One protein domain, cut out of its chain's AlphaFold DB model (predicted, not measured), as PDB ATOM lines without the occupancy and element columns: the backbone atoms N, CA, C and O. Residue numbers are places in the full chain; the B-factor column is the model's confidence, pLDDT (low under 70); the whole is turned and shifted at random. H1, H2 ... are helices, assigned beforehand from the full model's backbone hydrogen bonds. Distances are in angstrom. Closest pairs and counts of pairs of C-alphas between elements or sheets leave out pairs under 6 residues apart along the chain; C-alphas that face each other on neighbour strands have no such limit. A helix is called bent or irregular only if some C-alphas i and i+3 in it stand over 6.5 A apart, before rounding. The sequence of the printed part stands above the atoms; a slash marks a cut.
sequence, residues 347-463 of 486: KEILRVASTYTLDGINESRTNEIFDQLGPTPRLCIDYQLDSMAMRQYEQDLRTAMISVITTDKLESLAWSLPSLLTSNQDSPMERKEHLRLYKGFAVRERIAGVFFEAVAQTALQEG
ATOM      1  N   LYS A 347      29.391  24.385  49.258       90.81
ATOM      2  CA  LYS A 347      28.158  23.858  49.860       90.81
ATOM      3  C   LYS A 347      27.849  24.503  51.219       90.81
ATOM      4  O   LYS A 347      26.703  24.869  51.448       90.81
ATOM      5  N   GLU A 348      28.843  24.736  52.089       92.38
ATOM      6  CA  GLU A 348      28.627  25.475  53.350       92.38
ATOM      7  C   GLU A 348      28.140  26.912  53.091       92.38
ATOM      8  O   GLU A 348      27.217  27.375  53.758       92.38
ATOM      9  N   ILE A 349      28.748  27.620  52.128       93.62
ATOM     10  CA  ILE A 349      28.386  29.009  51.799       93.62
ATOM     11  C   ILE A 349      26.987  29.092  51.185       93.62
ATOM     12  O   ILE A 349      26.177  29.876  51.674       93.62
ATOM     13  N   LEU A 350      26.680  28.278  50.169       92.25
ATOM     14  CA  LEU A 350      25.358  28.262  49.529       92.25
ATOM     15  C   LEU A 350      24.266  27.863  50.527       92.25
ATOM     16  O   LEU A 350      23.201  28.479  50.572       92.25
ATOM     17  N   ARG A 351      24.555  26.899  51.412       89.25
ATOM     18  CA  ARG A 351      23.622  26.495  52.464       89.25
ATOM     19  C   ARG A 351      23.319  27.639  53.423       89.25
ATOM     20  O   ARG A 351      22.147  27.886  53.694       89.25
ATOM     21  N   VAL A 352      24.330  28.364  53.899       91.44
ATOM     22  CA  VAL A 352      24.111  29.516  54.787       91.44
ATOM     23  C   VAL A 352      23.423  30.667  54.053       91.44
ATOM     24  O   VAL A 352      22.466  31.219  54.592       91.44
ATOM     25  N   ALA A 353      23.806  30.962  52.808       91.50
ATOM     26  CA  ALA A 353      23.117  31.930  51.955       91.50
ATOM     27  C   ALA A 353      21.609  31.621  51.854       91.50
ATOM     28  O   ALA A 353      20.797  32.504  52.114       91.50
ATOM     29  N   SER A 354      21.233  30.354  51.621       88.88
ATOM     30  CA  SER A 354      19.827  29.912  51.552       88.88
ATOM     31  C   SER A 354      19.036  30.069  52.861       88.88
ATOM     32  O   SER A 354      17.809  30.112  52.831       88.88
ATOM     33  N   THR A 355      19.708  30.169  54.018       86.31
ATOM     34  CA  THR A 355      19.027  30.406  55.308       86.31
ATOM     35  C   THR A 355      18.680  31.873  55.552       86.31
ATOM     36  O   THR A 355      17.805  32.156  56.371       86.31
ATOM     37  N   TYR A 356      19.303  32.807  54.831       83.06
ATOM     38  CA  TYR A 356      18.897  34.207  54.852       83.06
ATOM     39  C   TYR A 356      17.704  34.394  53.914       83.06
ATOM     40  O   TYR A 356      17.866  34.634  52.723       83.06
ATOM     41  N   THR A 357      16.490  34.352  54.466       67.94
ATOM     42  CA  THR A 357      15.221  34.597  53.746       67.94
ATOM     43  C   THR A 357      15.022  36.067  53.333       67.94
ATOM     44  O   THR A 357      13.895  36.552  53.270       67.94
ATOM     45  N   LEU A 358      16.109  36.815  53.145       67.88
ATOM     46  CA  LEU A 358      16.105  38.198  52.692       67.88
ATOM     47  C   LEU A 358      16.244  38.194  51.169       67.88
ATOM     48  O   LEU A 358      17.210  37.631  50.655       67.88
ATOM     49  N   ASP A 359      15.354  38.903  50.468       68.56
ATOM     50  CA  ASP A 359      15.287  39.015  48.993       68.56
ATOM     51  C   ASP A 359      16.557  39.595  48.310       68.56
ATOM     52  O   ASP A 359      16.547  39.912  47.121       68.56
ATOM     53  N   GLY A 360      17.651  39.791  49.053       75.19
ATOM     54  CA  GLY A 360      18.908  40.379  48.590       75.19
ATOM     55  C   GLY A 360      20.045  39.394  48.299       75.19
ATOM     56  O   GLY A 360      21.021  39.814  47.681       75.19
ATOM     57  N   ILE A 361      19.970  38.122  48.721       87.75
ATOM     58  CA  ILE A 361      21.045  37.146  48.450       87.75
ATOM     59  C   ILE A 361      20.688  36.299  47.230       87.75
ATOM     60  O   ILE A 361      19.703  35.567  47.228       87.75
ATOM     61  N   ASN A 362      21.510  36.392  46.184       90.56
ATOM     62  CA  ASN A 362      21.312  35.670  44.932       90.56
ATOM     63  C   ASN A 362      22.326  34.520  44.829       90.56
ATOM     64  O   ASN A 362      23.530  34.729  44.982       90.56
ATOM     65  N   GLU A 363      21.866  33.298  44.558       92.31
ATOM     66  CA  GLU A 363      22.735  32.115  44.515       92.31
ATOM     67  C   GLU A 363      23.776  32.173  43.381       92.31
ATOM     68  O   GLU A 363      24.957  31.917  43.621       92.31
ATOM     69  N   SER A 364      23.380  32.604  42.175       93.00
ATOM     70  CA  SER A 364      24.312  32.850  41.060       93.00
ATOM     71  C   SER A 364      25.381  33.855  41.474       93.00
ATOM     72  O   SER A 364      26.574  33.595  41.328       93.00
ATOM     73  N   ARG A 365      24.972  34.966  42.100       93.69
ATOM     74  CA  ARG A 365      25.911  35.991  42.567       93.69
ATOM     75  C   ARG A 365      26.826  35.484  43.685       93.69
ATOM     76  O   ARG A 365      27.988  35.881  43.751       93.69
ATOM     77  N   THR A 366      26.328  34.584  44.532       94.69
ATOM     78  CA  THR A 366      27.108  33.905  45.578       94.69
ATOM     79  C   THR A 366      28.205  33.044  44.955       94.69
ATOM     80  O   THR A 366      29.356  33.124  45.380       94.69
ATOM     81  N   ASN A 367      27.869  32.273  43.915       94.44
ATOM     82  CA  ASN A 367      28.824  31.467  43.159       94.44
ATOM     83  C   ASN A 367      29.841  32.331  42.400       94.44
ATOM     84  O   ASN A 367      31.036  32.098  42.545       94.44
ATOM     85  N   GLU A 368      29.406  33.385  41.703       94.50
ATOM     86  CA  GLU A 368      30.304  34.349  41.048       94.50
ATOM     87  C   GLU A 368      31.329  34.945  42.025       94.50
ATOM     88  O   GLU A 368      32.512  35.046  41.703       94.50
ATOM     89  N   ILE A 369      30.893  35.344  43.226       94.38
ATOM     90  CA  ILE A 369      31.782  35.899  44.254       94.38
ATOM     91  C   ILE A 369      32.734  34.826  44.799       94.38
ATOM     92  O   ILE A 369      33.914  35.111  44.991       94.38
ATOM     93  N   PHE A 370      32.248  33.601  45.021       94.81
ATOM     94  CA  PHE A 370      33.082  32.473  45.436       94.81
ATOM     95  C   PHE A 370      34.180  32.181  44.401       94.81
ATOM     96  O   PHE A 370      35.326  31.945  44.777       94.81
ATOM     97  N   ASP A 371      33.846  32.240  43.110       93.00
ATOM     98  CA  ASP A 371      34.763  31.943  42.004       93.00
ATOM     99  C   ASP A 371      35.791  33.057  41.765       93.00
ATOM    100  O   ASP A 371      36.920  32.767  41.379       93.00
ATOM    101  N   GLN A 372      35.411  34.321  41.997       90.88
ATOM    102  CA  GLN A 372      36.243  35.506  41.725       90.88
ATOM    103  C   GLN A 372      37.043  36.025  42.926       90.88
ATOM    104  O   GLN A 372      38.007  36.758  42.731       90.88
ATOM    105  N   LEU A 373      36.582  35.774  44.157       90.88
ATOM    106  CA  LEU A 373      37.168  36.312  45.397       90.88
ATOM    107  C   LEU A 373      37.422  35.223  46.460       90.88
ATOM    108  O   LEU A 373      37.954  35.505  47.541       90.88
ATOM    109  N   GLY A 374      37.046  33.979  46.163       92.50
ATOM    110  CA  GLY A 374      37.329  32.806  46.974       92.50
ATOM    111  C   GLY A 374      36.340  32.518  48.118       92.50
ATOM    112  O   GLY A 374      35.407  33.279  48.388       92.50
ATOM    113  N   PRO A 375      36.577  31.411  48.852       95.06
ATOM    114  CA  PRO A 375      35.700  30.828  49.883       95.06
ATOM    115  C   PRO A 375      35.599  31.627  51.202       95.06
ATOM    116  O   PRO A 375      35.866  31.116  52.297       95.06
ATOM    117  N   THR A 376      35.209  32.901  51.126       94.94
ATOM    118  CA  THR A 376      35.027  33.779  52.291       94.94
ATOM    119  C   THR A 376      33.553  34.171  52.449       94.94
ATOM    120  O   THR A 376      33.076  35.001  51.674       94.94
ATOM    121  N   PRO A 377      32.832  33.679  53.480       94.56
ATOM    122  CA  PRO A 377      31.415  33.994  53.699       94.56
ATOM    123  C   PRO A 377      31.134  35.486  53.791       94.56
ATOM    124  O   PRO A 377      30.182  35.956  53.193       94.56
ATOM    125  N   ARG A 378      32.009  36.257  54.448       94.50
ATOM    126  CA  ARG A 378      31.868  37.719  54.519       94.50
ATOM    127  C   ARG A 378      31.783  38.390  53.143       94.50
ATOM    128  O   ARG A 378      31.085  39.383  52.992       94.50
ATOM    129  N   LEU A 379      32.495  37.860  52.146       94.12
ATOM    130  CA  LEU A 379      32.415  38.351  50.769       94.12
ATOM    131  C   LEU A 379      31.182  37.771  50.069       94.12
ATOM    132  O   LEU A 379      30.429  38.502  49.435       94.12
ATOM    133  N   CYS A 380      30.965  36.462  50.218       94.88
ATOM    134  CA  CYS A 380      29.903  35.724  49.537       94.88
ATOM    135  C   CYS A 380      28.491  36.018  50.073       94.88
ATOM    136  O   CYS A 380      27.531  35.708  49.385       94.88
ATOM    137  N   ILE A 381      28.341  36.572  51.277       92.69
ATOM    138  CA  ILE A 381      27.062  36.736  51.986       92.69
ATOM    139  C   ILE A 381      26.935  38.188  52.462       92.69
ATOM    140  O   ILE A 381      26.197  38.958  51.849       92.69
ATOM    141  N   ASP A 382      27.704  38.608  53.478       90.25
ATOM    142  CA  ASP A 382      27.577  39.942  54.095       90.25
ATOM    143  C   ASP A 382      27.699  41.079  53.056       90.25
ATOM    144  O   ASP A 382      26.914  42.027  53.052       90.25
ATOM    145  N   TYR A 383      28.662  40.983  52.133       91.25
ATOM    146  CA  TYR A 383      28.913  42.013  51.113       91.25
ATOM    147  C   TYR A 383      27.941  41.975  49.919       91.25
ATOM    148  O   TYR A 383      27.949  42.909  49.115       91.25
ATOM    149  N   GLN A 384      27.072  40.963  49.789       90.62
ATOM    150  CA  GLN A 384      25.919  41.076  48.881       90.62
ATOM    151  C   GLN A 384      24.868  42.035  49.450       90.62
ATOM    152  O   GLN A 384      24.287  42.825  48.708       90.62
ATOM    153  N   LEU A 385      24.679  42.011  50.774       88.88
ATOM    154  CA  LEU A 385      23.760  42.904  51.480       88.88
ATOM    155  C   LEU A 385      24.322  44.334  51.606       88.88
ATOM    156  O   LEU A 385      23.556  45.295  51.596       88.88
ATOM    157  N   ASP A 386      25.652  44.493  51.652       91.50
ATOM    158  CA  ASP A 386      26.331  45.797  51.627       91.50
ATOM    159  C   ASP A 386      27.144  46.025  50.334       91.50
ATOM    160  O   ASP A 386      28.362  45.821  50.257       91.50
ATOM    161  N   SER A 387      26.458  46.550  49.314       90.12
ATOM    162  CA  SER A 387      27.082  46.928  48.037       90.12
ATOM    163  C   SER A 387      28.160  48.019  48.150       90.12
ATOM    164  O   SER A 387      28.991  48.144  47.246       90.12
ATOM    165  N   MET A 388      28.185  48.812  49.229       94.06
ATOM    166  CA  MET A 388      29.233  49.811  49.460       94.06
ATOM    167  C   MET A 388      30.489  49.156  50.037       94.06
ATOM    168  O   MET A 388      31.586  49.447  49.555       94.06
ATOM    169  N   ALA A 389      30.341  48.219  50.978       92.81
ATOM    170  CA  ALA A 389      31.447  47.393  51.457       92.81
ATOM    171  C   ALA A 389      32.071  46.560  50.328       92.81
ATOM    172  O   ALA A 389      33.298  46.531  50.221       92.81
ATOM    173  N   MET A 390      31.263  45.974  49.431       93.38
ATOM    174  CA  MET A 390      31.789  45.249  48.265       93.38
ATOM    175  C   MET A 390      32.618  46.158  47.345       93.38
ATOM    176  O   MET A 390      33.762  45.838  47.024       93.38
ATOM    177  N   ARG A 391      32.096  47.335  46.966       94.12
ATOM    178  CA  ARG A 391      32.844  48.299  46.133       94.12
ATOM    179  C   ARG A 391      34.132  48.766  46.804       94.12
ATOM    180  O   ARG A 391      35.153  48.888  46.130       94.12
ATOM    181  N   GLN A 392      34.096  49.029  48.111       94.38
ATOM    182  CA  GLN A 392      35.285  49.415  48.867       94.38
ATOM    183  C   GLN A 392      36.313  48.281  48.878       94.38
ATOM    184  O   GLN A 392      37.495  48.538  48.660       94.38
ATOM    185  N   TYR A 393      35.871  47.031  49.051       92.25
ATOM    186  CA  TYR A 393      36.727  45.852  48.980       92.25
ATOM    187  C   TYR A 393      37.365  45.687  47.594       92.25
ATOM    188  O   TYR A 393      38.580  45.529  47.515       92.25
ATOM    189  N   GLU A 394      36.607  45.811  46.500       92.00
ATOM    190  CA  GLU A 394      37.150  45.772  45.133       92.00
ATOM    191  C   GLU A 394      38.180  46.885  44.872       92.00
ATOM    192  O   GLU A 394      39.230  46.641  44.274       92.00
ATOM    193  N   GLN A 395      37.906  48.116  45.316       93.81
ATOM    194  CA  GLN A 395      38.838  49.243  45.187       93.81
ATOM    195  C   GLN A 395      40.113  49.013  46.004       93.81
ATOM    196  O   GLN A 395      41.224  49.253  45.520       93.81
ATOM    197  N   ASP A 396      39.960  48.504  47.224       88.69
ATOM    198  CA  ASP A 396      41.050  48.117  48.109       88.69
ATOM    199  C   ASP A 396      41.897  46.986  47.516       88.69
ATOM    200  O   ASP A 396      43.125  47.011  47.645       88.69
ATOM    201  N   LEU A 397      41.264  46.026  46.835       88.44
ATOM    202  CA  LEU A 397      41.908  44.917  46.139       88.44
ATOM    203  C   LEU A 397      42.715  45.421  44.941       88.44
ATOM    204  O   LEU A 397      43.917  45.175  44.871       88.44
ATOM    205  N   ARG A 398      42.097  46.215  44.055       89.50
ATOM    206  CA  ARG A 398      42.766  46.837  42.895       89.50
ATOM    207  C   ARG A 398      43.948  47.703  43.336       89.50
ATOM    208  O   ARG A 398      45.036  47.588  42.778       89.50
ATOM    209  N   THR A 399      43.783  48.506  44.388       90.94
ATOM    210  CA  THR A 399      44.864  49.331  44.961       90.94
ATOM    211  C   THR A 399      45.983  48.471  45.560       90.94
ATOM    212  O   THR A 399      47.171  48.775  45.404       90.94
ATOM    213  N   ALA A 400      45.641  47.367  46.229       84.31
ATOM    214  CA  ALA A 400      46.617  46.423  46.763       84.31
ATOM    215  C   ALA A 400      47.400  45.708  45.645       84.31
ATOM    216  O   ALA A 400      48.622  45.617  45.747       84.31
ATOM    217  N   MET A 401      46.728  45.283  44.570       82.88
ATOM    218  CA  MET A 401      47.352  44.698  43.379       82.88
ATOM    219  C   MET A 401      48.303  45.697  42.713       82.88
ATOM    220  O   MET A 401      49.495  45.419  42.626       82.88
ATOM    221  N   ILE A 402      47.830  46.898  42.356       87.38
ATOM    222  CA  ILE A 402      48.644  47.948  41.709       87.38
ATOM    223  C   ILE A 402      49.867  48.333  42.563       87.38
ATOM    224  O   ILE A 402      50.950  48.558  42.034       87.38
ATOM    225  N   SER A 403      49.729  48.394  43.893       84.75
ATOM    226  CA  SER A 403      50.826  48.808  44.788       84.75
ATOM    227  C   SER A 403      51.822  47.702  45.168       84.75
ATOM    228  O   SER A 403      52.816  47.987  45.845       84.75
ATOM    229  N   VAL A 404      51.568  46.440  44.802       74.56
ATOM    230  CA  VAL A 404      52.423  45.295  45.177       74.56
ATOM    231  C   VAL A 404      52.892  44.478  43.988       74.56
ATOM    232  O   VAL A 404      54.006  43.960  44.050       74.56
ATOM    233  N   ILE A 405      52.115  44.418  42.912       78.00
ATOM    234  CA  ILE A 405      52.531  43.865  41.627       78.00
ATOM    235  C   ILE A 405      53.361  44.934  40.901       78.00
ATOM    236  O   ILE A 405      52.931  45.559  39.937       78.00
ATOM    237  N   THR A 406      54.574  45.171  41.404       81.12
ATOM    238  CA  THR A 406      55.649  45.710  40.564       81.12
ATOM    239  C   THR A 406      56.168  44.574  39.689       81.12
ATOM    240  O   THR A 406      56.231  43.434  40.158       81.12
ATOM    241  N   THR A 407      56.560  44.865  38.448       77.56
ATOM    242  CA  THR A 407      57.063  43.860  37.494       77.56
ATOM    243  C   THR A 407      58.181  43.027  38.117       77.56
ATOM    244  O   THR A 407      58.054  41.811  38.191       77.56
ATOM    245  N   ASP A 408      59.157  43.679  38.756       81.12
ATOM    246  CA  ASP A 408      60.268  43.047  39.484       81.12
ATOM    247  C   ASP A 408      59.813  42.020  40.540       81.12
ATOM    248  O   ASP A 408      60.482  41.014  40.777       81.12
ATOM    249  N   LYS A 409      58.672  42.260  41.207       77.44
ATOM    250  CA  LYS A 409      58.125  41.322  42.199       77.44
ATOM    251  C   LYS A 409      57.451  40.143  41.528       77.44
ATOM    252  O   LYS A 409      57.685  39.021  41.969       77.44
ATOM    253  N   LEU A 410      56.654  40.386  40.487       76.06
ATOM    254  CA  LEU A 410      56.023  39.316  39.719       76.06
ATOM    255  C   LEU A 410      57.090  38.425  39.062       76.06
ATOM    256  O   LEU A 410      57.012  37.208  39.178       76.06
ATOM    257  N   GLU A 411      58.138  39.019  38.489       79.38
ATOM    258  CA  GLU A 411      59.305  38.316  37.954       79.38
ATOM    259  C   GLU A 411      60.038  37.534  39.048       79.38
ATOM    260  O   GLU A 411      60.251  36.337  38.894       79.38
ATOM    261  N   SER A 412      60.379  38.150  40.189       78.44
ATOM    262  CA  SER A 412      61.057  37.422  41.276       78.44
ATOM    263  C   SER A 412      60.236  36.244  41.828       78.44
ATOM    264  O   SER A 412      60.815  35.248  42.260       78.44
ATOM    265  N   LEU A 413      58.899  36.326  41.774       66.00
ATOM    266  CA  LEU A 413      57.994  35.228  42.114       66.00
ATOM    267  C   LEU A 413      57.966  34.159  41.012       66.00
ATOM    268  O   LEU A 413      58.151  32.983  41.328       66.00
ATOM    269  N   ALA A 414      57.837  34.548  39.742       75.69
ATOM    270  CA  ALA A 414      57.897  33.646  38.589       75.69
ATOM    271  C   ALA A 414      59.217  32.856  38.542       75.69
ATOM    272  O   ALA A 414      59.198  31.643  38.364       75.69
ATOM    273  N   TRP A 415      60.358  33.493  38.821       78.88
ATOM    274  CA  TRP A 415      61.662  32.821  38.921       78.88
ATOM    275  C   TRP A 415      61.795  31.895  40.147       78.88
ATOM    276  O   TRP A 415      62.641  30.999  40.149       78.88
ATOM    277  N   SER A 416      60.961  32.068  41.179       68.69
ATOM    278  CA  SER A 416      60.938  31.199  42.369       68.69
ATOM    279  C   SER A 416      60.024  29.971  42.241       68.69
ATOM    280  O   SER A 416      60.200  29.002  42.975       68.69
ATOM    281  N   LEU A 417      59.076  29.967  41.296       63.50
ATOM    282  CA  LEU A 417      58.133  28.857  41.098       63.50
ATOM    283  C   LEU A 417      58.793  27.572  40.539       63.50
ATOM    284  O   LEU A 417      58.552  26.503  41.106       63.50
ATOM    285  N   PRO A 418      59.690  27.611  39.529       60.72
ATOM    286  CA  PRO A 418      60.367  26.411  39.026       60.72
ATOM    287  C   PRO A 418      61.214  25.686  40.079       60.72
ATOM    288  O   PRO A 418      61.294  24.459  40.076       60.72
ATOM    289  N   SER A 419      61.834  26.428  41.004       53.50
ATOM    290  CA  SER A 419      62.641  25.843  42.085       53.50
ATOM    291  C   SER A 419      61.796  25.216  43.204       53.50
ATOM    292  O   SER A 419      62.298  24.345  43.911       53.50
ATOM    293  N   LEU A 420      60.510  25.573  43.315       47.62
ATOM    294  CA  LEU A 420      59.531  24.856  44.143       47.62
ATOM    295  C   LEU A 420      59.066  23.559  43.461       47.62
ATOM    296  O   LEU A 420      59.111  22.498  44.080       47.62
ATOM    297  N   LEU A 421      58.698  23.623  42.177       45.81
ATOM    298  CA  LEU A 421      58.167  22.479  41.416       45.81
ATOM    299  C   LEU A 421      59.198  21.363  41.148       45.81
ATOM    300  O   LEU A 421      58.826  20.200  41.017       45.81
ATOM    301  N   THR A 422      60.495  21.683  41.093       47.69
ATOM    302  CA  THR A 422      61.569  20.697  40.839       47.69
ATOM    303  C   THR A 422      62.101  19.995  42.097       47.69
ATOM    304  O   THR A 422      62.968  19.130  41.987       47.69
ATOM    305  N   SER A 423      61.594  20.330  43.290       41.41
ATOM    306  CA  SER A 423      62.108  19.815  44.575       41.41
ATOM    307  C   SER A 423      61.415  18.545  45.103       41.41
ATOM    308  O   SER A 423      61.717  18.091  46.207       41.41
ATOM    309  N   ASN A 424      60.531  17.934  44.305       37.72
ATOM    310  CA  ASN A 424      59.810  16.701  44.637       37.72
ATOM    311  C   ASN A 424      60.718  15.455  44.645       37.72
ATOM    312  O   ASN A 424      60.693  14.653  43.713       37.72
ATOM    313  N   GLN A 425      61.472  15.270  45.733       44.25
ATOM    314  CA  GLN A 425      61.797  13.953  46.298       44.25
ATOM    315  C   GLN A 425      62.251  14.073  47.770       44.25
ATOM    316  O   GLN A 425      63.317  14.597  48.082       44.25
ATOM    317  N   ASP A 426      61.409  13.557  48.669       44.91
ATOM    318  CA  ASP A 426      61.713  13.101  50.032       44.91
ATOM    319  C   ASP A 426      62.481  14.036  50.995       44.91
ATOM    320  O   ASP A 426      63.607  13.742  51.409       44.91
ATOM    321  N   SER A 427      61.833  15.082  51.540       43.44
ATOM    322  CA  SER A 427      62.211  15.540  52.895       43.44
ATOM    323  C   SER A 427      61.112  16.285  53.682       43.44
ATOM    324  O   SER A 427      60.292  16.982  53.091       43.44
ATOM    325  N   PRO A 428      61.138  16.277  55.038       40.47
ATOM    326  CA  PRO A 428      60.207  17.041  55.893       40.47
ATOM    327  C   PRO A 428      60.336  18.582  55.828       40.47
ATOM    328  O   PRO A 428      59.917  19.284  56.758       40.47
ATOM    329  N   MET A 429      60.981  19.127  54.794       34.88
ATOM    330  CA  MET A 429      61.354  20.539  54.684       34.88
ATOM    331  C   MET A 429      60.188  21.440  54.236       34.88
ATOM    332  O   MET A 429      60.144  22.608  54.629       34.88
ATOM    333  N   GLU A 430      59.187  20.888  53.545       51.88
ATOM    334  CA  GLU A 430      58.012  21.594  53.001       51.88
ATOM    335  C   GLU A 430      57.278  22.464  54.036       51.88
ATOM    336  O   GLU A 430      56.925  23.617  53.775       51.88
ATOM    337  N   ARG A 431      57.116  21.969  55.275       43.09
ATOM    338  CA  ARG A 431      56.453  22.729  56.356       43.09
ATOM    339  C   ARG A 431      57.196  24.010  56.742       43.09
ATOM    340  O   ARG A 431      56.579  24.911  57.310       43.09
ATOM    341  N   LYS A 432      58.504  24.120  56.483       40.69
ATOM    342  CA  LYS A 432      59.252  25.372  56.687       40.69
ATOM    343  C   LYS A 432      59.077  26.338  55.521       40.69
ATOM    344  O   LYS A 432      59.031  27.538  55.782       40.69
ATOM    345  N   GLU A 433      58.963  25.830  54.298       44.66
ATOM    346  CA  GLU A 433      58.913  26.596  53.046       44.66
ATOM    347  C   GLU A 433      57.514  27.195  52.810       44.66
ATOM    348  O   GLU A 433      57.395  28.412  52.657       44.66
ATOM    349  N   HIS A 434      56.434  26.418  52.978       41.31
ATOM    350  CA  HIS A 434      55.067  26.963  53.024       41.31
ATOM    351  C   HIS A 434      54.919  28.026  54.125       41.31
ATOM    352  O   HIS A 434      54.382  29.110  53.898       41.31
ATOM    353  N   LEU A 435      55.501  27.792  55.308       40.41
ATOM    354  CA  LEU A 435      55.531  28.773  56.401       40.41
ATOM    355  C   LEU A 435      56.475  29.967  56.124       40.41
ATOM    356  O   LEU A 435      56.476  30.931  56.892       40.41
ATOM    357  N   ARG A 436      57.311  29.922  55.081       40.81
ATOM    358  CA  ARG A 436      58.200  31.012  54.644       40.81
ATOM    359  C   ARG A 436      57.482  31.910  53.641       40.81
ATOM    360  O   ARG A 436      57.458  33.117  53.863       40.81
ATOM    361  N   LEU A 437      56.803  31.318  52.656       42.78
ATOM    362  CA  LEU A 437      55.865  32.007  51.764       42.78
ATOM    363  C   LEU A 437      54.776  32.717  52.581       42.78
ATOM    364  O   LEU A 437      54.650  33.938  52.518       42.78
ATOM    365  N   TYR A 438      54.090  31.997  53.476       40.72
ATOM    366  CA  TYR A 438      53.046  32.570  54.335       40.72
ATOM    367  C   TYR A 438      53.555  33.736  55.209       40.72
ATOM    368  O   TYR A 438      52.833  34.703  55.434       40.72
ATOM    369  N   LYS A 439      54.822  33.707  55.661       39.25
ATOM    370  CA  LYS A 439      55.454  34.836  56.378       39.25
ATOM    371  C   LYS A 439      55.770  36.032  55.480       39.25
ATOM    372  O   LYS A 439      55.743  37.149  55.988       39.25
ATOM    373  N   GLY A 440      56.077  35.816  54.202       40.91
ATOM    374  CA  GLY A 440      56.241  36.892  53.221       40.91
ATOM    375  C   GLY A 440      54.920  37.619  52.962       40.91
ATOM    376  O   GLY A 440      54.864  38.846  53.026       40.91
ATOM    377  N   PHE A 441      53.833  36.865  52.772       41.81
ATOM    378  CA  PHE A 441      52.510  37.427  52.476       41.81
ATOM    379  C   PHE A 441      51.763  37.968  53.707       41.81
ATOM    380  O   PHE A 441      50.967  38.896  53.573       41.81
ATOM    381  N   ALA A 442      52.078  37.500  54.923       38.12
ATOM    382  CA  ALA A 442      51.504  38.015  56.176       38.12
ATOM    383  C   ALA A 442      51.746  39.522  56.425       38.12
ATOM    384  O   ALA A 442      51.130  40.095  57.323       38.12
ATOM    385  N   VAL A 443      52.614  40.175  55.642       42.88
ATOM    386  CA  VAL A 443      52.852  41.627  55.695       42.88
ATOM    387  C   VAL A 443      51.682  42.437  55.102       42.88
ATOM    388  O   VAL A 443      51.522  43.603  55.462       42.88
ATOM    389  N   ARG A 444      50.834  41.859  54.227       51.09
ATOM    390  CA  ARG A 444      49.633  42.527  53.670       51.09
ATOM    391  C   ARG A 444      48.459  41.552  53.487       51.09
ATOM    392  O   ARG A 444      48.350  40.869  52.474       51.09
ATOM    393  N   GLU A 445      47.531  41.565  54.450       47.84
ATOM    394  CA  GLU A 445      46.369  40.652  54.562       47.84
ATOM    395  C   GLU A 445      45.506  40.517  53.298       47.84
ATOM    396  O   GLU A 445      44.945  39.451  53.063       47.84
ATOM    397  N   ARG A 446      45.401  41.576  52.486       51.94
ATOM    398  CA  ARG A 446      44.526  41.637  51.302       51.94
ATOM    399  C   ARG A 446      45.058  40.892  50.074       51.94
ATOM    400  O   ARG A 446      44.325  40.728  49.113       51.94
ATOM    401  N   ILE A 447      46.328  40.480  50.082       50.25
ATOM    402  CA  ILE A 447      47.026  40.029  48.864       50.25
ATOM    403  C   ILE A 447      47.245  38.519  48.856       50.25
ATOM    404  O   ILE A 447      47.322  37.931  47.789       50.25
ATOM    405  N   ALA A 448      47.294  37.870  50.022       51.34
ATOM    406  CA  ALA A 448      47.518  36.428  50.096       51.34
ATOM    407  C   ALA A 448      46.443  35.620  49.341       51.34
ATOM    408  O   ALA A 448      46.801  34.672  48.657       51.34
ATOM    409  N   GLY A 449      45.161  36.008  49.430       50.03
ATOM    410  CA  GLY A 449      44.066  35.362  48.688       50.03
ATOM    411  C   GLY A 449      44.277  35.448  47.176       50.03
ATOM    412  O   GLY A 449      44.565  34.434  46.552       50.03
ATOM    413  N   VAL A 450      44.279  36.674  46.641       49.72
ATOM    414  CA  VAL A 450      44.529  36.976  45.216       49.72
ATOM    415  C   VAL A 450      45.835  36.367  44.702       49.72
ATOM    416  O   VAL A 450      45.918  35.973  43.550       49.72
ATOM    417  N   PHE A 451      46.875  36.275  45.535       55.81
ATOM    418  CA  PHE A 451      48.139  35.648  45.153       55.81
ATOM    419  C   PHE A 451      48.008  34.129  44.990       55.81
ATOM    420  O   PHE A 451      48.435  33.603  43.968       55.81
ATOM    421  N   PHE A 452      47.426  33.419  45.964       54.62
ATOM    422  CA  PHE A 452      47.212  31.973  45.835       54.62
ATOM    423  C   PHE A 452      46.227  31.646  44.706       54.62
ATOM    424  O   PHE A 452      46.415  30.654  44.011       54.62
ATOM    425  N   GLU A 453      45.234  32.505  44.489       51.25
ATOM    426  CA  GLU A 453      44.284  32.412  43.384       51.25
ATOM    427  C   GLU A 453      44.955  32.635  42.020       51.25
ATOM    428  O   GLU A 453      44.841  31.782  41.147       51.25
ATOM    429  N   ALA A 454      45.734  33.709  41.851       45.69
ATOM    430  CA  ALA A 454      46.464  33.979  40.612       45.69
ATOM    431  C   ALA A 454      47.486  32.876  40.300       45.69
ATOM    432  O   ALA A 454      47.577  32.437  39.159       45.69
ATOM    433  N   VAL A 455      48.212  32.369  41.306       50.28
ATOM    434  CA  VAL A 455      49.125  31.224  41.132       50.28
ATOM    435  C   VAL A 455      48.360  29.959  40.724       50.28
ATOM    436  O   VAL A 455      48.827  29.234  39.848       50.28
ATOM    437  N   ALA A 456      47.182  29.703  41.303       45.50
ATOM    438  CA  ALA A 456      46.356  28.556  40.930       45.50
ATOM    439  C   ALA A 456      45.780  28.679  39.507       45.50
ATOM    440  O   ALA A 456      45.828  27.719  38.741       45.50
ATOM    441  N   GLN A 457      45.292  29.863  39.128       43.28
ATOM    442  CA  GLN A 457      44.780  30.148  37.786       43.28
ATOM    443  C   GLN A 457      45.888  30.064  36.723       43.28
ATOM    444  O   GLN A 457      45.659  29.474  35.669       43.28
ATOM    445  N   THR A 458      47.095  30.576  36.995       43.19
ATOM    446  CA  THR A 458      48.246  30.436  36.084       43.19
ATOM    447  C   THR A 458      48.655  28.973  35.919       43.19
ATOM    448  O   THR A 458      48.801  28.518  34.789       43.19
ATOM    449  N   ALA A 459      48.754  28.203  37.010       43.28
ATOM    450  CA  ALA A 459      49.068  26.775  36.937       43.28
ATOM    451  C   ALA A 459      48.049  26.001  36.076       43.28
ATOM    452  O   ALA A 459      48.439  25.218  35.211       43.28
ATOM    453  N   LEU A 460      46.749  26.277  36.241       41.84
ATOM    454  CA  LEU A 460      45.691  25.675  35.423       41.84
ATOM    455  C   LEU A 460      45.782  26.074  33.938       41.84
ATOM    456  O   LEU A 460      45.588  25.225  33.072       41.84
ATOM    457  N   GLN A 461      46.113  27.333  33.628       44.53
ATOM    458  CA  GLN A 461      46.310  27.802  32.245       44.53
ATOM    459  C   GLN A 461      47.541  27.178  31.568       44.53
ATOM    460  O   GLN A 461      47.532  26.969  30.357       44.53
ATOM    461  N   GLU A 462      48.576  26.841  32.339       50.31
ATOM    462  CA  GLU A 462      49.779  26.141  31.867       50.31
ATOM    463  C   GLU A 462      49.602  24.607  31.800       50.31
ATOM    464  O   GLU A 462      50.541  23.887  31.462       50.31
ATOM    465  N   GLY A 463      48.403  24.088  32.098       43.34
ATOM    466  CA  GLY A 463      48.108  22.650  32.099       43.34
ATOM    467  C   GLY A 463      48.718  21.887  33.281       43.34
ATOM    468  O   GLY A 463      48.799  20.660  33.245       43.34
TER     469      GLY A 463
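AT A GLANCE: This is residues 347 to 463 of the 486 residues of the protein "Predicted protein" of Laccaria bicolor (strain S238N-H82 / ATCC MYA-4686) (UniProt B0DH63). A loose, U-shaped frame of helices has the longest helix, H4, as its base, with a small cluster of H1, H2 and H3 at one end; at the other end H5 and then H6 lead away from H4 as a second arm, and H7 folds back along that arm without touching it. H8 begins in the gap between the cluster and H7, with H2 near it on one side and the end of H7 near its first residue, and runs out of that gap, about perpendicular to H2; its end, with residues 456 to 463, sticks out. The printed part has 117 residues with eight named helices, H1 to H8 in chain order, and no named strand; the class is all helix. The whole is loose, with a radius of gyration of the C-alphas of 17.4 A, and elongated, spanning 51 by 32 by 27 A.

IN THESE COORDINATES: Find C-alpha 387 at (27.082, 46.928, 48.037); from there H4, residues 387 to 404, runs 25.6 A to C-alpha 404 at (52.423, 45.295, 45.177). Before it come H1, residues 347 to 355, 12.5 A; H2, residues 363 to 373, 15.1 A; and H3, residues 377 to 385, 12.0 A. After it come H5, residues 407 to 414, 10.3 A; H6, residues 417 to 421, 6.4 A; and H7, residues 430 to 441, 16.8 A. H8, residues 448 to 461, runs 19.9 A and ends at C-alpha 461, (46.310, 27.802, 32.245).

HOW THE PARTS SIT: Start at H4, which touches H3 with residues 389 to 390 alone; the closest C-alphas, of Tyr 383 and Met 390, are 5.2 A apart, at a steep tilt of 50 degrees. H3 is the hub, touching three helices. It touches H2 at C-alphas Thr 366 and Cys 380, the closest, 5.2 A apart, and H1 at Ile 349 and Pro 377, 6.1 A, at a shallow tilt of 29 degrees. H1 and H2 touch as a helical hairpin, their closest C-alphas, of Leu 350 and Glu 363, 6.8 A apart. At the other end, H4 and H5 meet only through their link, as do H5 and H6. H6 and H7 are apart. H8 is close to but not clearly touching H2, with C-alphas Leu 373 and Val 450 closest at 7.4 A, and H7, with Phe 441 and Ala 448 closest at 5.6 A. H4 and H8 are only just apart, their closest C-alphas 8.4 A from each other. H3 is only just irregular: C-alphas 380 and 383 are 6.6 A apart. In H1, H2, H4, H5, H6 and H8 every O i to N i+4 pair is within hydrogen-bond range; H7 has 7 of 8, and H3 1 of 5, beside 3 of 6 O i to N i+3 pairs.

THE WHOLE: The two C-alphas farthest apart, of Asp 359 and Asp 426, are 53.2 A apart. The printed part has no cut, and no link is long. Look for low confidence in the B-factor column: pLDDT is under 70 at residues 357 to 359, 413 and 416 to 463, and its mean over the printed part is 70.7.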